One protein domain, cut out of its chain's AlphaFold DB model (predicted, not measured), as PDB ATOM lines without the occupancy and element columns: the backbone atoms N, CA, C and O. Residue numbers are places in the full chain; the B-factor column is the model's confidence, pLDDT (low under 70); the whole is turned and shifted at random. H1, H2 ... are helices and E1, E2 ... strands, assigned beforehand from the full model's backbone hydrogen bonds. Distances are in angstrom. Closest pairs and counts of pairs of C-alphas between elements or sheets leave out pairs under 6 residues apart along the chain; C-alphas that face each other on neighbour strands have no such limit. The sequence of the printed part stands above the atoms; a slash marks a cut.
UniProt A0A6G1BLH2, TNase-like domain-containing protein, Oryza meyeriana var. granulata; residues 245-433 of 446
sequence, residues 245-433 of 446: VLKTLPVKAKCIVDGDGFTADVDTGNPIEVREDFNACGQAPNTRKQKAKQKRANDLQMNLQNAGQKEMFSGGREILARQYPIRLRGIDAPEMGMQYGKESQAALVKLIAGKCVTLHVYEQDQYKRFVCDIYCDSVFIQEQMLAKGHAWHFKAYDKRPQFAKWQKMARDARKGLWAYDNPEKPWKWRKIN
ATOM      1  N   VAL A 245      32.999 121.011 -59.871       87.38
ATOM      2  CA  VAL A 245      33.470 121.094 -58.490       87.38
ATOM      3  C   VAL A 245      34.802 121.846 -58.442       87.38
ATOM      4  O   VAL A 245      35.677 121.640 -59.283       87.38
ATOM      5  N   LEU A 246      34.949 122.733 -57.456       88.00
ATOM      6  CA  LEU A 246      36.208 123.415 -57.137       88.00
ATOM      7  C   LEU A 246      36.663 123.016 -55.730       88.00
ATOM      8  O   LEU A 246      35.838 122.912 -54.821       88.00
ATOM      9  N   LYS A 247      37.974 122.865 -55.532       89.19
ATOM     10  CA  LYS A 247      38.607 122.722 -54.213       89.19
ATOM     11  C   LYS A 247      39.400 123.994 -53.931       89.19
ATOM     12  O   LYS A 247      40.187 124.422 -54.771       89.19
ATOM     13  N   THR A 248      39.146 124.641 -52.798       91.06
ATOM     14  CA  THR A 248      39.803 125.912 -52.459       91.06
ATOM     15  C   THR A 248      41.129 125.685 -51.746       91.06
ATOM     16  O   THR A 248      41.329 124.676 -51.071       91.06
ATOM     17  N   LEU A 249      41.999 126.689 -51.814       90.12
ATOM     18  CA  LEU A 249      43.043 126.910 -50.817       90.12
ATOM     19  C   LEU A 249      42.399 127.294 -49.459       90.12
ATOM     20  O   LEU A 249      41.192 127.571 -49.413       90.12
ATOM     21  N   PRO A 250      43.162 127.333 -48.347       92.56
ATOM     22  CA  PRO A 250      42.632 127.704 -47.036       92.56
ATOM     23  C   PRO A 250      41.912 129.061 -47.038       92.56
ATOM     24  O   PRO A 250      42.521 130.098 -47.318       92.56
ATOM     25  N   VAL A 251      40.613 129.072 -46.717       93.44
ATOM     26  CA  VAL A 251      39.790 130.289 -46.776       93.44
ATOM     27  C   VAL A 251      40.253 131.281 -45.709       93.44
ATOM     28  O   VAL A 251      40.168 131.032 -44.507       93.44
ATOM     29  N   LYS A 252      40.742 132.443 -46.139       92.19
ATOM     30  CA  LYS A 252      41.199 133.512 -45.240       92.19
ATOM     31  C   LYS A 252      39.982 134.176 -44.594       92.19
ATOM     32  O   LYS A 252      39.077 134.599 -45.306       92.19
ATOM     33  N   ALA A 253      39.978 134.348 -43.268       92.88
ATOM     34  CA  ALA A 253      38.836 134.927 -42.543       92.88
ATOM     35  C   ALA A 253      38.387 136.291 -43.113       92.88
ATOM     36  O   ALA A 253      37.196 136.527 -43.287       92.88
ATOM     37  N   LYS A 254      39.344 137.146 -43.508       93.56
ATOM     38  CA  LYS A 254      39.094 138.460 -44.136       93.56
ATOM     39  C   LYS A 254      38.402 138.418 -45.508       93.56
ATOM     40  O   LYS A 254      38.025 139.465 -46.021       93.56
ATOM     41  N   CYS A 255      38.285 137.245 -46.128       93.56
ATOM     42  CA  CYS A 255      37.588 137.061 -47.399       93.56
ATOM     43  C   CYS A 255      36.104 136.704 -47.209       93.56
ATOM     44  O   CYS A 255      35.383 136.629 -48.198       93.56
ATOM     45  N   ILE A 256      35.644 136.491 -45.972       95.56
ATOM     46  CA  ILE A 256      34.254 136.166 -45.630       95.56
ATOM     47  C   ILE A 256      33.526 137.477 -45.325       95.56
ATOM     48  O   ILE A 256      33.840 138.146 -44.342       95.56
ATOM     49  N   VAL A 257      32.603 137.883 -46.201       91.31
ATOM     50  CA  VAL A 257      32.044 139.249 -46.204       91.31
ATOM     51  C   VAL A 257      30.763 139.384 -45.382       91.31
ATOM     52  O   VAL A 257      30.494 140.455 -44.845       91.31
ATOM     53  N   ASP A 258      30.006 138.299 -45.249       93.00
ATOM     54  CA  ASP A 258      28.762 138.204 -44.485       93.00
ATOM     55  C   ASP A 258      28.517 136.727 -44.076       93.00
ATOM     56  O   ASP A 258      29.450 135.921 -44.059       93.00
ATOM     57  N   GLY A 259      27.289 136.361 -43.690       93.56
ATOM     58  CA  GLY A 259      26.932 134.993 -43.288       93.56
ATOM     59  C   GLY A 259      26.616 134.002 -44.424       93.56
ATOM     60  O   GLY A 259      26.290 132.849 -44.141       93.56
ATOM     61  N   ASP A 260      26.665 134.406 -45.696       95.25
ATOM     62  CA  ASP A 260      26.429 133.524 -46.848       95.25
ATOM     63  C   ASP A 260      27.290 133.814 -48.101       95.25
ATOM     64  O   ASP A 260      27.165 133.110 -49.109       95.25
ATOM     65  N   GLY A 261      28.193 134.792 -48.037       95.25
ATOM     66  CA  GLY A 261      29.102 135.193 -49.102       95.25
ATOM     67  C   GLY A 261      30.561 135.287 -48.649       95.25
ATOM     68  O   GLY A 261      30.881 135.777 -47.563       95.25
ATOM     69  N   PHE A 262      31.474 134.832 -49.507       96.44
ATOM     70  CA  PHE A 262      32.921 134.960 -49.306       96.44
ATOM     71  C   PHE A 262      33.682 134.844 -50.627       96.44
ATOM     72  O   PHE A 262      33.177 134.276 -51.590       96.44
ATOM     73  N   THR A 263      34.918 135.332 -50.674       94.75
ATOM     74  CA  THR A 263      35.839 135.085 -51.791       94.75
ATOM     75  C   THR A 263      36.699 133.858 -51.496       94.75
ATOM     76  O   THR A 263      37.363 133.791 -50.463       94.75
ATOM     77  N   ALA A 264      36.696 132.894 -52.412       92.38
ATOM     78  CA  ALA A 264      37.547 131.715 -52.373       92.38
ATOM     79  C   ALA A 264      38.782 131.908 -53.260       92.38
ATOM     80  O   ALA A 264      38.650 132.315 -54.414       92.38
ATOM     81  N   ASP A 265      39.957 131.544 -52.750       90.25
ATOM     82  CA  ASP A 265      41.152 131.361 -53.573       90.25
ATOM     83  C   ASP A 265      41.194 129.901 -54.050       90.25
ATOM     84  O   ASP A 265      41.099 128.980 -53.236       90.25
ATOM     85  N   VAL A 266      41.327 129.674 -55.354       87.06
ATOM     86  CA  VAL A 266      41.437 128.338 -55.964       87.06
ATOM     87  C   VAL A 266      42.734 128.268 -56.760       87.06
ATOM     88  O   VAL A 266      43.032 129.172 -57.537       87.06
ATOM     89  N   ASP A 267      43.504 127.205 -56.558       82.69
ATOM     90  CA  ASP A 267      44.751 126.945 -57.280       82.69
ATOM     91  C   ASP A 267      44.477 126.585 -58.754       82.69
ATOM     92  O   ASP A 267      43.685 125.686 -59.033       82.69
ATOM     93  N   THR A 268      45.131 127.274 -59.696       70.44
ATOM     94  CA  THR A 268      45.012 127.006 -61.143       70.44
ATOM     95  C   THR A 268      45.743 125.722 -61.559       70.44
ATOM     96  O   THR A 268      45.404 125.142 -62.587       70.44
ATOM     97  N   GLY A 269      46.726 125.262 -60.776       63.59
ATOM     98  CA  GLY A 269      47.433 123.998 -61.001       63.59
ATOM     99  C   GLY A 269      46.614 122.755 -60.637       63.59
ATOM    100  O   GLY A 269      46.937 121.655 -61.085       63.59
ATOM    101  N   ASN A 270      45.531 122.914 -59.870       62.31
ATOM    102  CA  ASN A 270      44.586 121.840 -59.581       62.31
ATOM    103  C   ASN A 270      43.464 121.811 -60.643       62.31
ATOM    104  O   ASN A 270      42.807 122.831 -60.867       62.31
ATOM    105  N   PRO A 271      43.205 120.665 -61.304       57.31
ATOM    106  CA  PRO A 271      42.196 120.584 -62.355       57.31
ATOM    107  C   PRO A 271      40.780 120.794 -61.803       57.31
ATOM    108  O   PRO A 271      40.407 120.264 -60.757       57.31
ATOM    109  N   ILE A 272      39.968 121.548 -62.545       68.56
ATOM    110  CA  ILE A 272      38.543 121.740 -62.250       68.56
ATOM    111  C   ILE A 272      37.805 120.430 -62.541       68.56
ATOM    112  O   ILE A 272      37.800 119.957 -63.677       68.56
ATOM    113  N   GLU A 273      37.146 119.866 -61.530       64.75
ATOM    114  CA  GLU A 273      36.414 118.601 -61.633       64.75
ATOM    115  C   GLU A 273      35.059 118.827 -62.328       64.75
ATOM    116  O   GLU A 273      34.046 119.155 -61.703       64.75
ATOM    117  N   VAL A 274      35.047 118.695 -63.655       58.56
ATOM    118  CA  VAL A 274      33.838 118.750 -64.492       58.56
ATOM    119  C   VAL A 274      33.118 117.400 -64.469       58.56
ATOM    120  O   VAL A 274      33.748 116.348 -64.413       58.56
ATOM    121  N   ARG A 275      31.784 117.420 -64.534       61.28
ATOM    122  CA  ARG A 275      30.967 116.203 -64.624       61.28
ATOM    123  C   ARG A 275      30.850 115.687 -66.054       61.28
ATOM    124  O   ARG A 275      30.218 116.336 -66.885       61.28
ATOM    125  N   GLU A 276      31.360 114.485 -66.297       47.41
ATOM    126  CA  GLU A 276      31.113 113.718 -67.529       47.41
ATOM    127  C   GLU A 276      29.825 112.874 -67.449       47.41
ATOM    128  O   GLU A 276      29.277 112.438 -68.462       47.41
ATOM    129  N   ASP A 277      29.283 112.696 -66.242       45.38
ATOM    130  CA  ASP A 277      28.135 111.860 -65.885       45.38
ATOM    131  C   ASP A 277      26.765 112.458 -66.292       45.38
ATOM    132  O   ASP A 277      25.770 112.428 -65.568       45.38
ATOM    133  N   PHE A 278      26.698 112.947 -67.533       46.25
ATOM    134  CA  PHE A 278      25.475 112.982 -68.340       46.25
ATOM    135  C   PHE A 278      25.115 111.604 -68.924       46.25
ATOM    136  O   PHE A 278      24.011 111.442 -69.449       46.25
ATOM    137  N   ASN A 279      26.028 110.634 -68.811       42.19
ATOM    138  CA  ASN A 279      25.993 109.342 -69.478       42.19
ATOM    139  C   ASN A 279      26.072 108.167 -68.495       42.19
ATOM    140  O   ASN A 279      27.127 107.890 -67.937       42.19
ATOM    141  N   ALA A 280      24.981 107.405 -68.386       37.69
ATOM    142  CA  ALA A 280      25.033 105.997 -67.965       37.69
ATOM    143  C   ALA A 280      25.382 105.049 -69.142       37.69
ATOM    144  O   ALA A 280      25.505 103.843 -68.966       37.69
ATOM    145  N   CYS A 281      25.524 105.603 -70.351       32.03
ATOM    146  CA  CYS A 281      26.019 104.973 -71.572       32.03
ATOM    147  C   CYS A 281      26.659 106.094 -72.412       32.03
ATOM    148  O   CYS A 281      26.059 107.161 -72.523       32.03
ATOM    149  N   GLY A 282      27.877 105.909 -72.931       42.12
ATOM    150  CA  GLY A 282      28.739 106.990 -73.445       42.12
ATOM    151  C   GLY A 282      28.294 107.635 -74.766       42.12
ATOM    152  O   GLY A 282      28.929 107.421 -75.792       42.12
ATOM    153  N   GLN A 283      27.226 108.435 -74.754       48.53
ATOM    154  CA  GLN A 283      26.652 109.083 -75.941       48.53
ATOM    155  C   GLN A 283      26.758 110.618 -75.879       48.53
ATOM    156  O   GLN A 283      26.774 111.226 -74.811       48.53
ATOM    157  N   ALA A 284      26.821 111.294 -77.028       52.09
ATOM    158  CA  ALA A 284      26.832 112.760 -77.055       52.09
ATOM    159  C   ALA A 284      25.511 113.341 -76.487       52.09
ATOM    160  O   ALA A 284      24.448 112.758 -76.717       52.09
ATOM    161  N   PRO A 285      25.526 114.496 -75.783       56.50
ATOM    162  CA  PRO A 285      24.349 115.038 -75.094       56.50
ATOM    163  C   PRO A 285      23.176 115.257 -76.059       56.50
ATOM    164  O   PRO A 285      23.207 116.157 -76.900       56.50
ATOM    165  N   ASN A 286      22.135 114.432 -75.938       59.88
ATOM    166  CA  ASN A 286      21.115 114.278 -76.977       59.88
ATOM    167  C   ASN A 286      20.009 115.354 -76.943       59.88
ATOM    168  O   ASN A 286      19.554 115.784 -78.003       59.88
ATOM    169  N   THR A 287      19.623 115.888 -75.777       73.69
ATOM    170  CA  THR A 287      18.597 116.950 -75.695       73.69
ATOM    171  C   THR A 287      19.156 118.377 -75.791       73.69
ATOM    172  O   THR A 287      20.229 118.703 -75.275       73.69
ATOM    173  N   ARG A 288      18.341 119.300 -76.333       74.00
ATOM    174  CA  ARG A 288      18.606 120.758 -76.349       74.00
ATOM    175  C   ARG A 288      18.897 121.327 -74.948       74.00
ATOM    176  O   ARG A 288      19.705 122.244 -74.822       74.00
ATOM    177  N   LYS A 289      18.291 120.763 -73.890       66.75
ATOM    178  CA  LYS A 289      18.531 121.155 -72.487       66.75
ATOM    179  C   LYS A 289      19.905 120.698 -71.973       66.75
ATOM    180  O   LYS A 289      20.578 121.493 -71.322       66.75
ATOM    181  N   GLN A 290      20.351 119.476 -72.286       66.00
ATOM    182  CA  GLN A 290      21.711 119.023 -71.943       66.00
ATOM    183  C   GLN A 290      22.767 119.827 -72.702       66.00
ATOM    184  O   GLN A 290      23.668 120.360 -72.062       66.00
ATOM    185  N   LYS A 291      22.622 120.005 -74.026       73.69
ATOM    186  CA  LYS A 291      23.558 120.815 -74.832       73.69
ATOM    187  C   LYS A 291      23.697 122.240 -74.279       73.69
ATOM    188  O   LYS A 291      24.811 122.733 -74.135       73.69
ATOM    189  N   ALA A 292      22.590 122.873 -73.877       74.81
ATOM    190  CA  ALA A 292      22.618 124.187 -73.230       74.81
ATOM    191  C   ALA A 292      23.283 124.180 -71.837       74.81
ATOM    192  O   ALA A 292      23.987 125.133 -71.504       74.81
ATOM    193  N   LYS A 293      23.100 123.127 -71.021       67.50
ATOM    194  CA  LYS A 293      23.792 122.998 -69.723       67.50
ATOM    195  C   LYS A 293      25.298 122.772 -69.909       67.50
ATOM    196  O   LYS A 293      26.075 123.433 -69.229       67.50
ATOM    197  N   GLN A 294      25.704 121.901 -70.837       70.69
ATOM    198  CA  GLN A 294      27.118 121.671 -71.135       70.69
ATOM    199  C   GLN A 294      27.769 122.941 -71.675       70.69
ATOM    200  O   GLN A 294      28.821 123.330 -71.182       70.69
ATOM    201  N   LYS A 295      27.110 123.654 -72.603       76.62
ATOM    202  CA  LYS A 295      27.621 124.944 -73.080       76.62
ATOM    203  C   LYS A 295      27.827 125.917 -71.916       76.62
ATOM    204  O   LYS A 295      28.905 126.472 -71.806       76.62
ATOM    205  N   ARG A 296      26.870 126.054 -70.988       73.44
ATOM    206  CA  ARG A 296      27.048 126.900 -69.789       73.44
ATOM    207  C   ARG A 296      28.226 126.473 -68.909       73.44
ATOM    208  O   ARG A 296      28.880 127.347 -68.356       73.44
ATOM    209  N   ALA A 297      28.493 125.175 -68.762       70.75
ATOM    210  CA  ALA A 297      29.659 124.693 -68.021       70.75
ATOM    211  C   ALA A 297      30.968 125.058 -68.744       70.75
ATOM    212  O   ALA A 297      31.849 125.643 -68.123       70.75
ATOM    213  N   ASN A 298      31.051 124.807 -70.054       71.94
ATOM    214  CA  ASN A 298      32.216 125.121 -70.887       71.94
ATOM    215  C   ASN A 298      32.464 126.639 -70.988       71.94
ATOM    216  O   ASN A 298      33.580 127.092 -70.756       71.94
ATOM    217  N   ASP A 299      31.427 127.433 -71.280       75.94
ATOM    218  CA  ASP A 299      31.467 128.901 -71.314       75.94
ATOM    219  C   ASP A 299      31.974 129.440 -69.968       75.94
ATOM    220  O   ASP A 299      32.812 130.340 -69.920       75.94
ATOM    221  N   LEU A 300      31.496 128.878 -68.850       71.38
ATOM    222  CA  LEU A 300      31.949 129.284 -67.527       71.38
ATOM    223  C   LEU A 300      33.403 128.855 -67.280       71.38
ATOM    224  O   LEU A 300      34.170 129.680 -66.810       71.38
ATOM    225  N   GLN A 301      33.816 127.649 -67.681       68.06
ATOM    226  CA  GLN A 301      35.194 127.151 -67.555       68.06
ATOM    227  C   GLN A 301      36.210 127.857 -68.472       68.06
ATOM    228  O   GLN A 301      37.389 127.919 -68.129       68.06
ATOM    229  N   MET A 302      35.766 128.479 -69.565       66.56
ATOM    230  CA  MET A 302      36.575 129.429 -70.335       66.56
ATOM    231  C   MET A 302      36.712 130.778 -69.608       66.56
ATOM    232  O   MET A 302      37.748 131.428 -69.702       66.56
ATOM    233  N   ASN A 303      35.719 131.186 -68.809       66.50
ATOM    234  CA  ASN A 303      35.724 132.465 -68.091       66.50
ATOM    235  C   ASN A 303      36.552 132.550 -66.778       66.50
ATOM    236  O   ASN A 303      37.177 133.581 -66.574       66.50
ATOM    237  N   LEU A 304      36.610 131.602 -65.827       66.56
ATOM    238  CA  LEU A 304      37.280 130.324 -66.069       66.56
ATOM    239  C   LEU A 304      38.751 130.609 -66.414       66.56
ATOM    240  O   LEU A 304      39.388 131.420 -65.738       66.56
ATOM    241  N   GLN A 305      39.296 129.941 -67.428       63.00
ATOM    242  CA  GLN A 305      40.701 130.046 -67.842       63.00
ATOM    243  C   GLN A 305      41.167 131.484 -68.165       63.00
ATOM    244  O   GLN A 305      42.334 131.805 -67.922       63.00
ATOM    245  N   ASN A 306      40.264 132.375 -68.587       59.75
ATOM    246  CA  ASN A 306      40.572 133.761 -68.966       59.75
ATOM    247  C   ASN A 306      40.581 134.782 -67.807       59.75
ATOM    248  O   ASN A 306      41.005 135.917 -68.009       59.75
ATOM    249  N   ALA A 307      40.131 134.420 -66.599       59.34
ATOM    250  CA  ALA A 307      40.207 135.313 -65.439       59.34
ATOM    251  C   ALA A 307      41.665 135.627 -65.044       59.34
ATOM    252  O   ALA A 307      42.551 134.780 -65.176       59.34
ATOM    253  N   GLY A 308      41.906 136.829 -64.512       57.62
ATOM    254  CA  GLY A 308      43.225 137.236 -64.019       57.62
ATOM    255  C   GLY A 308      43.738 136.312 -62.910       57.62
ATOM    256  O   GLY A 308      42.999 135.964 -61.986       57.62
ATOM    257  N   GLN A 309      45.004 135.914 -63.014       64.19
ATOM    258  CA  GLN A 309      45.689 135.088 -62.019       64.19
ATOM    259  C   GLN A 309      46.375 135.971 -60.976       64.19
ATOM    260  O   GLN A 309      46.708 137.125 -61.248       64.19
ATOM    261  N   LYS A 310      46.596 135.422 -59.782       62.19
ATOM    262  CA  LYS A 310      47.365 136.059 -58.720       62.19
ATOM    263  C   LYS A 310      48.346 135.065 -58.114       62.19
ATOM    264  O   LYS A 310      47.940 134.056 -57.539       62.19
ATOM    265  N   GLU A 311      49.626 135.401 -58.197       59.84
ATOM    266  CA  GLU A 311      50.689 134.737 -57.449       59.84
ATOM    267  C   GLU A 311      50.400 134.849 -55.946       59.84
ATOM    268  O   GLU A 311      50.125 135.929 -55.407       59.84
ATOM    269  N   MET A 312      50.407 133.709 -55.261       60.75
ATOM    270  CA  MET A 312      50.265 133.631 -53.815       60.75
ATOM    271  C   MET A 312      51.280 132.664 -53.231       60.75
ATOM    272  O   MET A 312      51.278 131.478 -53.553       60.75
ATOM    273  N   PHE A 313      52.067 133.143 -52.274       53.91
ATOM    274  CA  PHE A 313      52.885 132.275 -51.440       53.91
ATOM    275  C   PHE A 313      52.007 131.571 -50.398       53.91
ATOM    276  O   PHE A 313      51.285 132.212 -49.630       53.91
ATOM    277  N   SER A 314      52.054 130.240 -50.380       51.75
ATOM    278  CA  SER A 314      51.334 129.395 -49.428       51.75
ATOM    279  C   SER A 314      52.186 128.177 -49.072       51.75
ATOM    280  O   SER A 314      52.609 127.429 -49.951       51.75
ATOM    281  N   GLY A 315      52.485 127.990 -47.783       52.28
ATOM    282  CA  GLY A 315      53.264 126.838 -47.306       52.28
ATOM    283  C   GLY A 315      54.653 126.702 -47.945       52.28
ATOM    284  O   GLY A 315      55.066 125.589 -48.264       52.28
ATOM    285  N   GLY A 316      55.344 127.821 -48.194       50.53
ATOM    286  CA  GLY A 316      56.680 127.833 -48.805       50.53
ATOM    287  C   GLY A 316      56.716 127.587 -50.318       50.53
ATOM    288  O   GLY A 316      57.801 127.464 -50.875       50.53
ATOM    289  N   ARG A 317      55.562 127.525 -50.997       53.50
ATOM    290  CA  ARG A 317      55.473 127.459 -52.462       53.50
ATOM    291  C   ARG A 317      54.694 128.633 -53.036       53.50
ATOM    292  O   ARG A 317      53.757 129.134 -52.418       53.50
ATOM    293  N   GLU A 318      55.098 129.043 -54.228       61.91
ATOM    294  CA  GLU A 318      54.357 129.966 -55.079       61.91
ATOM    295  C   GLU A 318      53.224 129.207 -55.783       61.91
ATOM    296  O   GLU A 318      53.434 128.125 -56.331       61.91
ATOM    297  N   ILE A 319      52.007 129.746 -55.716       70.19
ATOM    298  CA  ILE A 319      50.801 129.146 -56.287       70.19
ATOM    299  C   ILE A 319      50.076 130.201 -57.122       70.19
ATOM    300  O   ILE A 319      49.716 131.265 -56.615       70.19
ATOM    301  N   LEU A 320      49.809 129.883 -58.390       74.81
ATOM    302  CA  LEU A 320      48.993 130.704 -59.283       74.81
ATOM    303  C   LEU A 320      47.509 130.508 -58.956       74.81
ATOM    304  O   LEU A 320      46.824 129.656 -59.525       74.81
ATOM    305  N   ALA A 321      46.998 131.295 -58.014       79.25
ATOM    306  CA  ALA A 321      45.616 131.208 -57.570       79.25
ATOM    307  C   ALA A 321      44.696 132.177 -58.327       79.25
ATOM    308  O   ALA A 321      45.105 133.234 -58.805       79.25
ATOM    309  N   ARG A 322      43.412 131.832 -58.397       81.81
ATOM    310  CA  ARG A 322      42.336 132.679 -58.923       81.81
ATOM    311  C   ARG A 322      41.314 132.928 -57.825       81.81
ATOM    312  O   ARG A 322      40.972 132.014 -57.074       81.81
ATOM    313  N   GLN A 323      40.845 134.169 -57.727       86.62
ATOM    314  CA  GLN A 323      39.878 134.581 -56.712       86.62
ATOM    315  C   GLN A 323      38.457 134.516 -57.274       86.62
ATOM    316  O   GLN A 323      38.163 135.145 -58.290       86.62
ATOM    317  N   TYR A 324      37.563 133.801 -56.594       88.56
ATOM    318  CA  TYR A 324      36.172 133.643 -57.010       88.56
ATOM    319  C   TYR A 324      35.207 134.076 -55.903       88.56
ATOM    320  O   TYR A 324      35.271 133.527 -54.802       88.56
ATOM    321  N   PRO A 325      34.292 135.029 -56.157       93.75
ATOM    322  CA  PRO A 325      33.262 135.383 -55.194       93.75
ATOM    323  C   PRO A 325      32.184 134.290 -55.172       93.75
ATOM    324  O   PRO A 325      31.581 133.956 -56.193       93.75
ATOM    325  N   ILE A 326      31.944 133.721 -53.998       95.94
ATOM    326  CA  ILE A 326      31.046 132.593 -53.749       95.94
ATOM    327  C   ILE A 326      29.803 133.080 -53.001       95.94
ATOM    328  O   ILE A 326      29.884 133.947 -52.130       95.94
ATOM    329  N   ARG A 327      28.649 132.488 -53.316       96.38
ATOM    330  CA  ARG A 327      27.382 132.651 -52.596       96.38
ATOM    331  C   ARG A 327      26.834 131.275 -52.214       96.38
ATOM    332  O   ARG A 327      26.644 130.414 -53.076       96.38
ATOM    333  N   LEU A 328      26.539 131.068 -50.933       96.81
ATOM    334  CA  LEU A 328      25.939 129.833 -50.432       96.81
ATOM    335  C   LEU A 328      24.516 129.680 -50.998       96.81
ATOM    336  O   LEU A 328      23.627 130.508 -50.785       96.81
ATOM    337  N   ARG A 329      24.291 128.594 -51.744       95.75
ATOM    338  CA  ARG A 329      23.020 128.299 -52.415       95.75
ATOM    339  C   ARG A 329      21.902 128.029 -51.409       95.75
ATOM    340  O   ARG A 329      22.050 127.195 -50.519       95.75
ATOM    341  N   GLY A 330      20.762 128.691 -51.603       94.12
ATOM    342  CA  GLY A 330      19.506 128.424 -50.893       94.12
ATOM    343  C   GLY A 330      19.360 129.026 -49.495       94.12
ATOM    344  O   GLY A 330      18.306 128.846 -48.881       94.12
ATOM    345  N   ILE A 331      20.351 129.773 -49.005       96.56
ATOM    346  CA  ILE A 331      20.234 130.562 -47.769       96.56
ATOM    347  C   ILE A 331      20.258 132.070 -48.059       96.56
ATOM    348  O   ILE A 331      20.680 132.490 -49.138       96.56
ATOM    349  N   ASP A 332      19.764 132.864 -47.109       95.81
ATOM    350  CA  ASP A 332      19.924 134.325 -47.051       95.81
ATOM    351  C   ASP A 332      20.260 134.704 -45.594       95.81
ATOM    352  O   ASP A 332      19.433 134.523 -44.692       95.81
ATOM    353  N   ALA A 333      21.490 135.138 -45.339       96.25
ATOM    354  CA  ALA A 333      21.970 135.570 -44.028       96.25
ATOM    355  C   ALA A 333      21.581 137.035 -43.738       96.25
ATOM    356  O   ALA A 333      21.394 137.806 -44.681       96.25
ATOM    357  N   PRO A 334      21.445 137.454 -42.463       94.94
ATOM    358  CA  PRO A 334      21.294 138.868 -42.127       94.94
ATOM    359  C   PRO A 334      22.492 139.674 -42.651       94.94
ATOM    360  O   PRO A 334      23.641 139.286 -42.450       94.94
ATOM    361  N   GLU A 335      22.218 140.788 -43.332       92.06
ATOM    362  CA  GLU A 335      23.254 141.678 -43.869       92.06
ATOM    363  C   GLU A 335      24.085 142.277 -42.716       92.06
ATOM    364  O   GLU A 335      23.587 142.427 -41.601       92.06
ATOM    365  N   MET A 336      25.320 142.722 -42.965       91.31
ATOM    366  CA  MET A 336      26.213 143.245 -41.908       91.31
ATOM    367  C   MET A 336      25.676 144.463 -41.126       91.31
ATOM    368  O   MET A 336      26.137 144.729 -40.016       91.31
ATOM    369  N   GLY A 337      24.701 145.192 -41.685       88.81
ATOM    370  CA  GLY A 337      23.971 146.287 -41.027       88.81
ATOM    371  C   GLY A 337      22.636 145.883 -40.382       88.81
ATOM    372  O   GLY A 337      21.869 146.757 -39.979       88.81
ATOM    373  N   MET A 338      22.317 144.588 -40.322       91.25
ATOM    374  CA  MET A 338      21.139 144.039 -39.647       91.25
ATOM    375  C   MET A 338      21.489 143.487 -38.263       91.25
ATOM    376  O   MET A 338      22.621 143.084 -37.991       91.25
ATOM    377  N   GLN A 339      20.470 143.382 -37.409       92.81
ATOM    378  CA  GLN A 339      20.530 142.562 -36.201       92.81
ATOM    379  C   GLN A 339      20.964 141.129 -36.559       92.81
ATOM    380  O   GLN A 339      20.440 140.536 -37.504       92.81
ATOM    381  N   TYR A 340      21.916 140.586 -35.798       94.56
ATOM    382  CA  TYR A 340      22.521 139.265 -36.001       94.56
ATOM    383  C   TYR A 340      23.398 139.089 -37.267       94.56
ATOM    384  O   TYR A 340      23.786 137.967 -37.601       94.56
ATOM    385  N   GLY A 341      23.736 140.167 -37.988       94.56
ATOM    386  CA  GLY A 341      24.601 140.102 -39.178       94.56
ATOM    387  C   GLY A 341      26.047 139.707 -38.865       94.56
ATOM    388  O   GLY A 341      26.586 138.775 -39.465       94.56
ATOM    389  N   LYS A 342      26.657 140.355 -37.865       95.88
ATOM    390  CA  LYS A 342      28.044 140.088 -37.438       95.88
ATOM    391  C   LYS A 342      28.192 138.677 -36.869       95.88
ATOM    392  O   LYS A 342      29.179 137.996 -37.117       95.88
ATOM    393  N   GLU A 343      27.188 138.227 -36.134       96.94
ATOM    394  CA  GLU A 343      27.100 136.916 -35.505       96.94
ATOM    395  C   GLU A 343      26.910 135.802 -36.546       96.94
ATOM    396  O   GLU A 343      27.459 134.710 -36.393       96.94
ATOM    397  N   SER A 344      26.193 136.089 -37.638       97.12
ATOM    398  CA  SER A 344      26.087 135.196 -38.794       97.12
ATOM    399  C   SER A 344      27.410 135.089 -39.564       97.12
ATOM    400  O   SER A 344      27.886 133.980 -39.811       97.12
ATOM    401  N   GLN A 345      28.072 136.218 -39.850       97.25
ATOM    402  CA  GLN A 345      29.415 136.230 -40.444       97.25
ATOM    403  C   GLN A 345      30.414 135.453 -39.570       97.25
ATOM    404  O   GLN A 345      31.105 134.561 -40.059       97.25
ATOM    405  N   ALA A 346      30.458 135.727 -38.262       97.19
ATOM    406  CA  ALA A 346      31.351 135.058 -37.317       97.19
ATOM    407  C   ALA A 346      31.105 133.539 -37.236       97.19
ATOM    408  O   ALA A 346      32.053 132.766 -37.079       97.19
ATOM    409  N   ALA A 347      29.856 133.090 -37.391       97.31
ATOM    410  CA  ALA A 347      29.533 131.670 -37.478       97.31
ATOM    411  C   ALA A 347      30.068 131.021 -38.765       97.31
ATOM    412  O   ALA A 347      30.634 129.929 -38.690       97.31
ATOM    413  N   LEU A 348      29.962 131.692 -39.921       97.50
ATOM    414  CA  LEU A 348      30.556 131.201 -41.170       97.50
ATOM    415  C   LEU A 348      32.091 131.172 -41.081       97.50
ATOM    416  O   LEU A 348      32.700 130.154 -41.406       97.50
ATOM    417  N   VAL A 349      32.707 132.233 -40.544       97.38
ATOM    418  CA  VAL A 349      34.149 132.300 -40.246       97.38
ATOM    419  C   VAL A 349      34.580 131.106 -39.391       97.38
ATOM    420  O   VAL A 349      35.501 130.390 -39.775       97.38
ATOM    421  N   LYS A 350      33.880 130.815 -38.287       96.50
ATOM    422  CA  LYS A 350      34.196 129.679 -37.401       96.50
ATOM    423  C   LYS A 350      34.049 128.302 -38.070       96.50
ATOM    424  O   LYS A 350      34.635 127.336 -37.586       96.50
ATOM    425  N   LEU A 351      33.274 128.185 -39.150       94.56
ATOM    426  CA  LEU A 351      33.094 126.926 -39.879       94.56
ATOM    427  C   LEU A 351      34.187 126.676 -40.929       94.56
ATOM    428  O   LEU A 351      34.666 125.544 -41.016       94.56
ATOM    429  N   ILE A 352      34.558 127.696 -41.720       96.25
ATOM    430  CA  ILE A 352      35.400 127.519 -42.924       96.25
ATOM    431  C   ILE A 352      36.759 128.234 -42.890       96.25
ATOM    432  O   ILE A 352      37.617 127.917 -43.714       96.25
ATOM    433  N   ALA A 353      36.991 129.197 -41.993       94.25
ATOM    434  CA  ALA A 353      38.243 129.951 -42.006       94.25
ATOM    435  C   ALA A 353      39.448 129.071 -41.628       94.25
ATOM    436  O   ALA A 353      39.378 128.247 -40.720       94.25
ATOM    437  N   GLY A 354      40.559 129.254 -42.343       90.69
ATOM    438  CA  GLY A 354      41.767 128.435 -42.213       90.69
ATOM    439  C   GLY A 354      41.678 127.057 -42.881       90.69
ATOM    440  O   GLY A 354      42.659 126.320 -42.845       90.69
ATOM    441  N   LYS A 355      40.549 126.707 -43.513       91.75
ATOM    442  CA  LYS A 355      40.308 125.380 -44.098       91.75
ATOM    443  C   LYS A 355      40.113 125.424 -45.609       91.75
ATOM    444  O   LYS A 355      39.619 126.411 -46.152       91.75
ATOM    445  N   CYS A 356      40.465 124.333 -46.280       91.38
ATOM    446  CA  CYS A 356      40.118 124.103 -47.681       91.38
ATOM    447  C   CYS A 356      38.665 123.610 -47.769       91.38
ATOM    448  O   CYS A 356      38.299 122.665 -47.073       91.38
ATOM    449  N   VAL A 357      37.842 124.213 -48.629       94.12
ATOM    450  CA  VAL A 357      36.448 123.789 -48.839       94.12
ATOM    451  C   VAL A 357      36.227 123.255 -50.250       94.12
ATOM    452  O   VAL A 357      36.905 123.637 -51.203       94.12
ATOM    453  N   THR A 358      35.251 122.361 -50.388       92.50
ATOM    454  CA  THR A 358      34.779 121.843 -51.675       92.50
ATOM    455  C   THR A 358      33.500 122.577 -52.072       92.50
ATOM    456  O   THR A 358      32.528 122.619 -51.312       92.50
ATOM    457  N   LEU A 359      33.508 123.173 -53.264       93.62
ATOM    458  CA  LEU A 359      32.432 123.991 -53.815       93.62
ATOM    459  C   LEU A 359      31.732 123.228 -54.939       93.62
ATOM    460  O   LEU A 359      32.306 123.014 -56.005       93.62
ATOM    461  N   HIS A 360      30.477 122.843 -54.725       92.38
ATOM    462  CA  HIS A 360      29.627 122.253 -55.756       92.38
ATOM    463  C   HIS A 360      28.884 123.377 -56.490       92.38
ATOM    464  O   HIS A 360      27.875 123.881 -55.987       92.38
ATOM    465  N   VAL A 361      29.394 123.795 -57.653       90.75
ATOM    466  CA  VAL A 361      28.921 124.982 -58.388       90.75
ATOM    467  C   VAL A 361      27.707 124.645 -59.255       90.75
ATOM    468  O   VAL A 361      27.762 123.724 -60.068       90.75
ATOM    469  N   TYR A 362      26.609 125.395 -59.121       89.19
ATOM    470  CA  TYR A 362      25.377 125.183 -59.904       89.19
ATOM    471  C   TYR A 362      25.174 126.209 -61.021       89.19
ATOM    472  O   TYR A 362      24.644 125.870 -62.078       89.19
ATOM    473  N   GLU A 363      25.565 127.458 -60.780       87.75
ATOM    474  CA  GLU A 363      25.409 128.582 -61.702       87.75
ATOM    475  C   GLU A 363      26.287 129.765 -61.260       87.75
ATOM    476  O   GLU A 363      26.821 129.778 -60.146       87.75
ATOM    477  N   GLN A 364      26.411 130.767 -62.130       88.69
ATOM    478  CA  GLN A 364      26.929 132.088 -61.788       88.69
ATOM    479  C   GLN A 364      25.756 133.080 -61.770       88.69
ATOM    480  O   GLN A 364      24.972 133.110 -62.720       88.69
ATOM    481  N   ASP A 365      25.623 133.877 -60.708       87.50
ATOM    482  CA  ASP A 365      24.551 134.870 -60.590       87.50
ATOM    483  C   ASP A 365      24.830 136.157 -61.398       87.50
ATOM    484  O   ASP A 365      25.907 136.366 -61.962       87.50
ATOM    485  N   GLN A 366      23.841 137.056 -61.446       86.38
ATOM    486  CA  GLN A 366      23.960 138.350 -62.136       86.38
ATOM    487  C   GLN A 366      25.071 139.259 -61.571       86.38
ATOM    488  O   GLN A 366      25.541 140.150 -62.271       86.38
ATOM    489  N   TYR A 367      25.513 139.015 -60.332       85.19
ATOM    490  CA  TYR A 367      26.624 139.702 -59.669       85.19
ATOM    491  C   TYR A 367      27.965 138.978 -59.876       85.19
ATOM    492  O   TYR A 367      28.941 139.268 -59.188       85.19
ATOM    493  N   LYS A 368      28.015 138.031 -60.824       87.50
ATOM    494  CA  LYS A 368      29.173 137.200 -61.182       87.50
ATOM    495  C   LYS A 368      29.653 136.248 -60.078       87.50
ATOM    496  O   LYS A 368      30.731 135.668 -60.206       87.50
ATOM    497  N   ARG A 369      28.838 136.004 -59.047       92.31
ATOM    498  CA  ARG A 369      29.162 135.109 -57.926       92.31
ATOM    499  C   ARG A 369      28.775 133.669 -58.239       92.31
ATOM    500  O   ARG A 369      27.721 133.433 -58.827       92.31
ATOM    501  N   PHE A 370      29.578 132.695 -57.818       93.50
ATOM    502  CA  PHE A 370      29.240 131.278 -57.979       93.50
ATOM    503  C   PHE A 370      28.286 130.810 -56.887       93.50
ATOM    504  O   PHE A 370      28.580 130.898 -55.694       93.50
ATOM    505  N   VAL A 371      27.142 130.275 -57.308       94.44
ATOM    506  CA  VAL A 371      26.084 129.787 -56.425       94.44
ATOM    507  C   VAL A 371      26.360 128.318 -56.100       94.44
ATOM    508  O   VAL A 371      26.208 127.439 -56.955       94.44
ATOM    509  N   CYS A 372      26.800 128.055 -54.866       95.12
ATOM    510  CA  CYS A 372      27.420 126.781 -54.483       95.12
ATOM    511  C   CYS A 372      26.724 126.095 -53.299       95.12
ATOM    512  O   CYS A 372      26.385 126.748 -52.313       95.12
ATOM    513  N   ASP A 373      26.588 124.768 -53.344       95.38
ATOM    514  CA  ASP A 373      26.519 123.963 -52.112       95.38
ATOM    515  C   ASP A 373      27.959 123.730 -51.618       95.38
ATOM    516  O   ASP A 373      28.847 123.505 -52.442       95.38
ATOM    517  N   ILE A 374      28.218 123.841 -50.309       96.00
ATOM    518  CA  ILE A 374      29.592 123.918 -49.777       96.00
ATOM    519  C   ILE A 374      29.836 122.869 -48.700       96.00
ATOM    520  O   ILE A 374      29.041 122.726 -47.770       96.00
ATOM    521  N   TYR A 375      30.971 122.183 -48.816       93.19
ATOM    522  CA  TYR A 375      31.397 121.122 -47.913       93.19
ATOM    523  C   TYR A 375      32.791 121.412 -47.361       93.19
ATOM    524  O   TYR A 375      33.697 121.786 -48.106       93.19
ATOM    525  N   CYS A 376      32.971 121.205 -46.062       89.25
ATOM    526  CA  CYS A 376      34.266 121.234 -45.392       89.25
ATOM    527  C   CYS A 376      34.380 119.962 -44.563       89.25
ATOM    528  O   CYS A 376      33.496 119.717 -43.746       89.25
ATOM    529  N   ASP A 377      35.411 119.145 -44.773       83.38
ATOM    530  CA  ASP A 377      35.606 117.898 -44.013       83.38
ATOM    531  C   ASP A 377      34.350 116.984 -44.056       83.38
ATOM    532  O   ASP A 377      33.895 116.452 -43.046       83.38
ATOM    533  N   SER A 378      33.717 116.890 -45.236       82.31
ATOM    534  CA  SER A 378      32.395 116.276 -45.498       82.31
ATOM    535  C   SER A 378      31.175 116.917 -44.800       82.31
ATOM    536  O   SER A 378      30.039 116.567 -45.121       82.31
ATOM    537  N   VAL A 379      31.352 117.909 -43.920       87.00
ATOM    538  CA  VAL A 379      30.261 118.662 -43.278       87.00
ATOM    539  C   VAL A 379      29.642 119.663 -44.256       87.00
ATOM    540  O   VAL A 379      30.331 120.528 -44.800       87.00
ATOM    541  N   PHE A 380      28.321 119.596 -44.439       93.44
ATOM    542  CA  PHE A 380      27.572 120.528 -45.284       93.44
ATOM    543  C   PHE A 380      27.331 121.871 -44.569       93.44
ATOM    544  O   PHE A 380      26.641 121.943 -43.548       93.44
ATOM    545  N   ILE A 381      27.888 122.961 -45.103       96.88
ATOM    546  CA  ILE A 381      27.940 124.257 -44.405       96.88
ATOM    547  C   ILE A 381      26.559 124.918 -44.294       96.88
ATOM    548  O   ILE A 381      26.219 125.447 -43.234       96.88
ATOM    549  N   GLN A 382      25.715 124.839 -45.328       96.50
ATOM    550  CA  GLN A 382      24.348 125.373 -45.262       96.50
ATOM    551  C   GLN A 382      23.485 124.716 -44.170       96.50
ATOM    552  O   GLN A 382      22.669 125.406 -43.557       96.50
ATOM    553  N   GLU A 383      23.661 123.419 -43.895       95.75
ATOM    554  CA  GLU A 383      22.970 122.751 -42.782       95.75
ATOM    555  C   GLU A 383      23.388 123.361 -41.443       95.75
ATOM    556  O   GLU A 383      22.529 123.731 -40.645       95.75
ATOM    557  N   GLN A 384      24.694 123.537 -41.226       96.81
ATOM    558  CA  GLN A 384      25.223 124.138 -40.000       96.81
ATOM    559  C   GLN A 384      24.694 125.563 -39.789       96.81
ATOM    560  O   GLN A 384      24.262 125.895 -38.684       96.81
ATOM    561  N   MET A 385      24.657 126.382 -40.845       97.75
ATOM    562  CA  MET A 385      24.145 127.756 -40.780       97.75
ATOM    563  C   MET A 385      22.635 127.820 -40.511       97.75
ATOM    564  O   MET A 385      22.183 128.675 -39.748       97.75
ATOM    565  N   LEU A 386      21.839 126.905 -41.075       97.12
ATOM    566  CA  LEU A 386      20.391 126.863 -40.840       97.12
ATOM    567  C   LEU A 386      20.032 126.262 -39.474       97.12
ATOM    568  O   LEU A 386      19.241 126.856 -38.748       97.12
ATOM    569  N   ALA A 387      20.619 125.123 -39.099       95.62
ATOM    570  CA  ALA A 387      20.282 124.375 -37.882       95.62
ATOM    571  C   ALA A 387      20.729 125.069 -36.579       95.62
ATOM    572  O   ALA A 387      20.161 124.814 -35.514       95.62
ATOM    573  N   LYS A 388      21.722 125.967 -36.658       95.44
ATOM    574  CA  LYS A 388      22.148 126.841 -35.550       95.44
ATOM    575  C   LYS A 388      21.464 128.217 -35.559       95.44
ATOM    576  O   LYS A 388      21.598 128.960 -34.593       95.44
ATOM    577  N   GLY A 389      20.687 128.536 -36.599       96.56
ATOM    578  CA  GLY A 389      19.927 129.785 -36.687       96.56
ATOM    579  C   GLY A 389      20.751 131.003 -37.105       96.56
ATOM    580  O   GLY A 389      20.472 132.104 -36.649       96.56
ATOM    581  N   HIS A 390      21.755 130.833 -37.965       97.25
ATOM    582  CA  HIS A 390      22.552 131.942 -38.504       97.25
ATOM    583  C   HIS A 390      22.009 132.496 -39.831       97.25
ATOM    584  O   HIS A 390      22.297 133.642 -40.168       97.25
ATOM    585  N   ALA A 391      21.188 131.740 -40.568       97.12
ATOM    586  CA  ALA A 391      20.607 132.180 -41.839       97.12
ATOM    587  C   ALA A 391      19.129 131.778 -42.009       97.12
ATOM    588  O   ALA A 391      18.600 130.922 -41.295       97.12
ATOM    589  N   TRP A 392      18.464 132.385 -42.995       96.62
ATOM    590  CA  TRP A 392      17.111 132.036 -43.440       96.62
ATOM    591  C   TRP A 392      17.145 131.052 -44.615       96.62
ATOM    592  O   TRP A 392      18.030 131.128 -45.463       96.62
ATOM    593  N   HIS A 393      16.133 130.189 -44.745       96.12
ATOM    594  CA  HIS A 393      15.915 129.422 -45.976       96.12
ATOM    595  C   HIS A 393      15.321 130.336 -47.059       96.12
ATOM    596  O   HIS A 393      14.197 130.835 -46.925       96.12
ATOM    597  N   PHE A 394      16.046 130.531 -48.164       92.12
ATOM    598  CA  PHE A 394      15.639 131.434 -49.238       92.12
ATOM    599  C   PHE A 394      14.671 130.761 -50.229       92.12
ATOM    600  O   PHE A 394      15.002 130.490 -51.383       92.12
ATOM    601  N   LYS A 395      13.431 130.540 -49.769       88.81
ATOM    602  CA  LYS A 395      12.352 129.802 -50.466       88.81
ATOM    603  C   LYS A 395      12.024 130.235 -51.908       88.81
ATOM    604  O   LYS A 395      11.302 129.527 -52.604       88.81
ATOM    605  N   ALA A 396      12.484 131.410 -52.343       85.69
ATOM    606  CA  ALA A 396      12.317 131.885 -53.718       85.69
ATOM    607  C   ALA A 396      13.265 131.178 -54.707       85.69
ATOM    608  O   ALA A 396      12.882 130.946 -55.850       85.69
ATOM    609  N   TYR A 397      14.471 130.816 -54.255       83.44
ATOM    610  CA  TYR A 397      15.532 130.212 -55.074       83.44
ATOM    611  C   TYR A 397      15.800 128.744 -54.726       83.44
ATOM    612  O   TYR A 397      16.368 128.016 -55.535       83.44
ATOM    613  N   ASP A 398      15.378 128.282 -53.545       88.38
ATOM    614  CA  ASP A 398      15.534 126.891 -53.126       88.38
ATOM    615  C   ASP A 398      14.223 126.323 -52.564       88.38
ATOM    616  O   ASP A 398      13.460 127.009 -51.888       88.38
ATOM    617  N   LYS A 399      13.934 125.065 -52.910       88.62
ATOM    618  CA  LYS A 399      12.703 124.345 -52.544       88.62
ATOM    619  C   LYS A 399      12.991 123.053 -51.763       88.62
ATOM    620  O   LYS A 399      12.088 122.240 -51.584       88.62
ATOM    621  N   ARG A 400      14.230 122.839 -51.302       89.06
ATOM    622  CA  ARG A 400      14.651 121.641 -50.559       89.06
ATOM    623  C   ARG A 400      13.900 121.536 -49.220       89.06
ATOM    624  O   ARG A 400      14.001 122.453 -48.397       89.06
ATOM    625  N   PRO A 401      13.178 120.434 -48.936       90.31
ATOM    626  CA  PRO A 401      12.433 120.294 -47.684       90.31
ATOM    627  C   PRO A 401      13.352 120.273 -46.455       90.31
ATOM    628  O   PRO A 401      12.981 120.806 -45.408       90.31
ATOM    629  N   GLN A 402      14.579 119.753 -46.576       92.50
ATOM    630  CA  GLN A 402      15.549 119.734 -45.479       92.50
ATOM    631  C   GLN A 402      15.999 121.142 -45.049       92.50
ATOM    632  O   GLN A 402      16.132 121.383 -43.854       92.50
ATOM    633  N   PHE A 403      16.082 122.115 -45.969       94.81
ATOM    634  CA  PHE A 403      16.367 123.514 -45.614       94.81
ATOM    635  C   PHE A 403      15.250 124.103 -44.738       94.81
ATOM    636  O   PHE A 403      15.512 124.775 -43.739       94.81
ATOM    637  N   ALA A 404      13.988 123.802 -45.065       92.81
ATOM    638  CA  ALA A 404      12.849 124.188 -44.235       92.81
ATOM    639  C   ALA A 404      12.824 123.442 -42.886       92.81
ATOM    640  O   ALA A 404      12.476 124.056 -41.876       92.81
ATOM    641  N   LYS A 405      13.229 122.162 -42.847       95.19
ATOM    642  CA  LYS A 405      13.350 121.366 -41.614       95.19
ATOM    643  C   LYS A 405      14.381 121.968 -40.658       95.19
ATOM    644  O   LYS A 405      14.030 122.255 -39.518       95.19
ATOM    645  N   TRP A 406      15.611 122.216 -41.113       96.06
ATOM    646  CA  TRP A 406      16.671 122.801 -40.281       96.06
ATOM    647  C   TRP A 406      16.289 124.188 -39.760       96.06
ATOM    648  O   TRP A 406      16.437 124.458 -38.570       96.06
ATOM    649  N   GLN A 407      15.705 125.038 -40.615       95.12
ATOM    650  CA  GLN A 407      15.244 126.363 -40.197       95.12
ATOM    651  C   GLN A 407      14.102 126.287 -39.164       95.12
ATOM    652  O   GLN A 407      14.061 127.096 -38.240       95.12
ATOM    653  N   LYS A 408      13.183 125.314 -39.288       94.31
ATOM    654  CA  LYS A 408      12.141 125.053 -38.278       94.31
ATOM    655  C   LYS A 408      12.766 124.597 -36.958       94.31
ATOM    656  O   LYS A 408      12.444 125.168 -35.927       94.31
ATOM    657  N   MET A 409      13.693 123.638 -36.988       94.88
ATOM    658  CA  MET A 409      14.385 123.139 -35.790       94.88
ATOM    659  C   MET A 409      15.135 124.249 -35.040       94.88
ATOM    660  O   MET A 409      15.055 124.315 -33.817       94.88
ATOM    661  N   ALA A 410      15.827 125.141 -35.753       96.38
ATOM    662  CA  ALA A 410      16.523 126.270 -35.135       96.38
ATOM    663  C   ALA A 410      15.558 127.295 -34.523       96.38
ATOM    664  O   ALA A 410      15.810 127.788 -33.425       96.38
ATOM    665  N   ARG A 411      14.442 127.586 -35.207       94.50
ATOM    666  CA  ARG A 411      13.418 128.525 -34.731       94.50
ATOM    667  C   ARG A 411      12.672 128.009 -33.511       94.50
ATOM    668  O   ARG A 411      12.527 128.733 -32.534       94.50
ATOM    669  N   ASP A 412      12.209 126.769 -33.574       94.88
ATOM    670  CA  ASP A 412      11.418 126.158 -32.508       94.88
ATOM    671  C   ASP A 412      12.271 125.947 -31.237       94.88
ATOM    672  O   ASP A 412      11.737 125.939 -30.135       94.88
ATOM    673  N   ALA A 413      13.601 125.874 -31.381       95.12
ATOM    674  CA  ALA A 413      14.572 125.880 -30.284       95.12
ATOM    675  C   ALA A 413      15.168 127.276 -29.961       95.12
ATOM    676  O   ALA A 413      16.186 127.340 -29.272       95.12
ATOM    677  N   ARG A 414      14.595 128.376 -30.487       95.06
ATOM    678  CA  ARG A 414      15.024 129.786 -30.285       95.06
ATOM    679  C   ARG A 414      16.540 130.038 -30.474       95.06
ATOM    680  O   ARG A 414      17.135 130.858 -29.782       95.06
ATOM    681  N   LYS A 415      17.195 129.339 -31.413       94.69
ATOM    682  CA  LYS A 415      18.655 129.416 -31.638       94.69
ATOM    683  C   LYS A 415      19.064 130.585 -32.539       94.69
ATOM    684  O   LYS A 415      18.403 130.864 -33.534       94.69
ATOM    685  N   GLY A 416      20.202 131.214 -32.247       94.81
ATOM    686  CA  GLY A 416      20.794 132.253 -33.099       94.81
ATOM    687  C   GLY A 416      19.856 133.443 -33.320       94.81
ATOM    688  O   GLY A 416      19.320 133.985 -32.357       94.81
ATOM    689  N   LEU A 417      19.593 133.818 -34.577       94.06
ATOM    690  CA  LEU A 417      18.660 134.900 -34.926       94.06
ATOM    691  C   LEU A 417      17.228 134.655 -34.421       94.06
ATOM    692  O   LEU A 417      16.464 135.602 -34.264       94.06
ATOM    693  N   TRP A 418      16.863 133.401 -34.135       95.38
ATOM    694  CA  TRP A 418      15.569 133.038 -33.555       95.38
ATOM    695  C   TRP A 418      15.501 133.229 -32.034       95.38
ATOM    696  O   TRP A 418      14.465 132.940 -31.444       95.38
ATOM    697  N   ALA A 419      16.575 133.690 -31.386       93.25
ATOM    698  CA  ALA A 419      16.535 134.107 -29.986       93.25
ATOM    699  C   ALA A 419      15.731 135.407 -29.801       93.25
ATOM    700  O   ALA A 419      15.155 135.609 -28.734       93.25
ATOM    701  N   TYR A 420      15.633 136.244 -30.840       89.75
ATOM    702  CA  TYR A 420      14.805 137.454 -30.873       89.75
ATOM    703  C   TYR A 420      13.373 137.146 -31.342       89.75
ATOM    704  O   TYR A 420      13.155 136.215 -32.118       89.75
ATOM    705  N   ASP A 421      12.392 137.947 -30.918       83.31
ATOM    706  CA  ASP A 421      10.967 137.660 -31.166       83.31
ATOM    707  C   ASP A 421      10.474 137.992 -32.581       83.31
ATOM    708  O   ASP A 421       9.575 137.327 -33.095       83.31
ATOM    709  N   ASN A 422      11.070 138.989 -33.242       86.06
ATOM    710  CA  ASN A 422      10.690 139.403 -34.599       86.06
ATOM    711  C   ASN A 422      11.920 139.660 -35.496       86.06
ATOM    712  O   ASN A 422      12.152 140.797 -35.914       86.06
ATOM    713  N   PRO A 423      12.740 138.633 -35.791       89.12
ATOM    714  CA  PRO A 423      13.914 138.795 -36.640       89.12
ATOM    715  C   PRO A 423      13.503 139.142 -38.078       89.12
ATOM    716  O   PRO A 423      12.645 138.487 -38.681       89.12
ATOM    717  N   GLU A 424      14.133 140.165 -38.661       90.69
ATOM    718  CA  GLU A 424      13.828 140.584 -40.029       90.69
ATOM    719  C   GLU A 424      14.477 139.663 -41.086       90.69
ATOM    720  O   GLU A 424      15.574 139.128 -40.927       90.69
ATOM    721  N   LYS A 425      13.775 139.494 -42.214       92.19
ATOM    722  CA  LYS A 425      14.261 138.789 -43.407       92.19
ATOM    723  C   LYS A 425      15.170 139.710 -44.235       92.19
ATOM    724  O   LYS A 425      14.712 140.800 -44.585       92.19
ATOM    725  N   PRO A 426      16.370 139.292 -44.673       91.81
ATOM    726  CA  PRO A 426      17.313 140.201 -45.336       91.81
ATOM    727  C   PRO A 426      16.768 140.726 -46.671       91.81
ATOM    728  O   PRO A 426      16.848 141.916 -46.980       91.81
ATOM    729  N   TRP A 427      16.062 139.878 -47.425       90.06
ATOM    730  CA  TRP A 427      15.326 140.276 -48.631       90.06
ATOM    731  C   TRP A 427      14.122 141.221 -48.401       90.06
ATOM    732  O   TRP A 427      13.588 141.759 -49.377       90.06
ATOM    733  N   LYS A 428      13.661 141.431 -47.155       89.31
ATOM    734  CA  LYS A 428      12.725 142.517 -46.793       89.31
ATOM    735  C   LYS A 428      13.496 143.805 -46.500       89.31
ATOM    736  O   LYS A 428      13.234 144.808 -47.166       89.31
ATOM    737  N   TRP A 429      14.488 143.742 -45.613       88.88
ATOM    738  CA  TRP A 429      15.345 144.868 -45.221       88.88
ATOM    739  C   TRP A 429      15.954 145.571 -46.446       88.88
ATOM    740  O   TRP A 429      15.788 146.778 -46.635       88.88
ATOM    741  N   ARG A 430      16.519 144.795 -47.385       89.81
ATOM    742  CA  ARG A 430      17.048 145.296 -48.669       89.81
ATOM    743  C   ARG A 430      16.008 146.024 -49.530       89.81
ATOM    744  O   ARG A 430      16.360 146.973 -50.230       89.81
ATOM    745  N   LYS A 431      14.732 145.618 -49.502       87.19
ATOM    746  CA  LYS A 431      13.649 146.307 -50.235       87.19
ATOM    747  C   LYS A 431      13.222 147.601 -49.541       87.19
ATOM    748  O   LYS A 431      12.915 148.573 -50.228       87.19
ATOM    749  N   ILE A 432      13.215 147.625 -48.208       85.94
ATOM    750  CA  ILE A 432      12.885 148.817 -47.416       85.94
ATOM    751  C   ILE A 432      13.971 149.882 -47.594       85.94
ATOM    752  O   ILE A 432      13.657 151.017 -47.948       85.94
ATOM    753  N   ASN A 433      15.247 149.524 -47.448       82.69
ATOM    754  CA  ASN A 433      16.339 150.495 -47.529       82.69
ATOM    755  C   ASN A 433      16.554 151.054 -48.946       82.69
ATOM    756  O   ASN A 433      16.780 152.254 -49.076       82.69
TER     757      ASN A 433
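What this domain is: This is residues 245 to 433 of the 446 residues of the protein "TNase-like domain-containing protein" of Oryza meyeriana var. granulata (UniProt A0A6G1BLH2). Strands E1, E5, E6, E4 and E2 wrap round into a small, only partly closed barrel, in which E2 comes back beside E1; the hairpin of E3 and E4 reaches beyond it. The long helix H1 passes along one side of this core, near E5, with residues 279 to 284 sticking out past it, while H2 and H3 pack on the opposite side, H4 covers H3, and H6 sits away from the barrel at the end of the printed part. The printed part has 189 residues with six named strands and six named helices; along the chain two strands come first, then H1, two strands, H2, two strands, and last H3, H4, H5 and H6; the strands form one branched, mixed sheet, in which E4 and E6 are parallel neighbours and the other neighbour pairs are antiparallel, and the class is mixed, helices and strands, with 102 residues in named elements. The whole is compact, with a radius of gyration of the C-alphas of 18.0 A and spans of 53 by 47 by 33 A.

How they stand to each other: Begin at E1, residues 245 to 247, an edge strand antiparallel to E5, residues 358 to 364; look for N 246 and O 359, 3.0 A apart. On the other side of E5 is E6, residues 370 to 376, its partner in a hairpin, with N 360 and O 373 at 2.9 A. E6 is parallel to E4, residues 317 to 328, where N 327 and O 370 are 2.9 A apart. E4 bends by 64 degrees at residue 320, and its pairing is staggered. Beside its residues 317 to 321 is E3, residues 310 to 314, in a hairpin with it, N 312 to O 319 being 2.9 A. On the other side of E4 is E2, residues 261 to 267, antiparallel, with N 264 and O 324 at 2.9 A. The closest C-alphas of E1 and E2 are those of Lys 247 and Val 266, 6.5 A apart. This branched sheet is strongly twisted. H1, residues 288 to 305, only grazes it with residues 293 to 305 and touches no helix. H2, residues 341 to 352, only grazes it with residues 345 to 352. H3, residues 381 to 387, only grazes it with residues 381 to 383; its closest C-alphas to E6 are Ile 381 and Ile 374, 5.6 A. H2 and H3 touch, closest at the C-alphas of Leu 348 and Met 385, 7.3 A, at a steep tilt of 49 degrees, opposite ways. H3 touches H4, residues 401 to 412, at the C-alphas of Ala 387 and Trp 406, 4.6 A, at a steep tilt of 45 degrees, the same way. H5, residues 416 to 419, and H4 touch only at the corner, with residues 410 to 411 of H4. H6, residues 426 to 433, touches no helix and is not on the sheet. In H1, H2, H3 and H4 every O i to N i+4 pair is within hydrogen-bond range; in H6 3 of 4 are, and H5 is too short for such a pair.

Where its parts are: Find C-alpha 245 at (33.470, 121.094, -58.490), where E1 begins. E2 then covers 19.5 A. H1 starts at C-alpha 288, (18.606, 120.758, -76.349), and runs 25.4 A. E3 is 12.1 A long and E4 29.7 A; H2 follows with 17.0 A. E5 covers 16.4 A, E6 16.9 A and H4 16.3 A. E1, H3, H5 and H6 are shorter; H6 ends at C-alpha 433, (16.339, 150.495, -47.529).

The domain as a whole: The C-alphas farthest apart, those of Gln 283 and Asp 421, are 55.4 A apart. The printed part has no cut. The long links are E1 to E2, E2 to H1, E4 to H2 and H3 to H4. Residues 331 to 332 pair antiparallel with residues 392 to 393. The mean pLDDT of the printed part is 83.6; residues 269 to 286, 289 to 290, 293 and 301 to 318 are under 70.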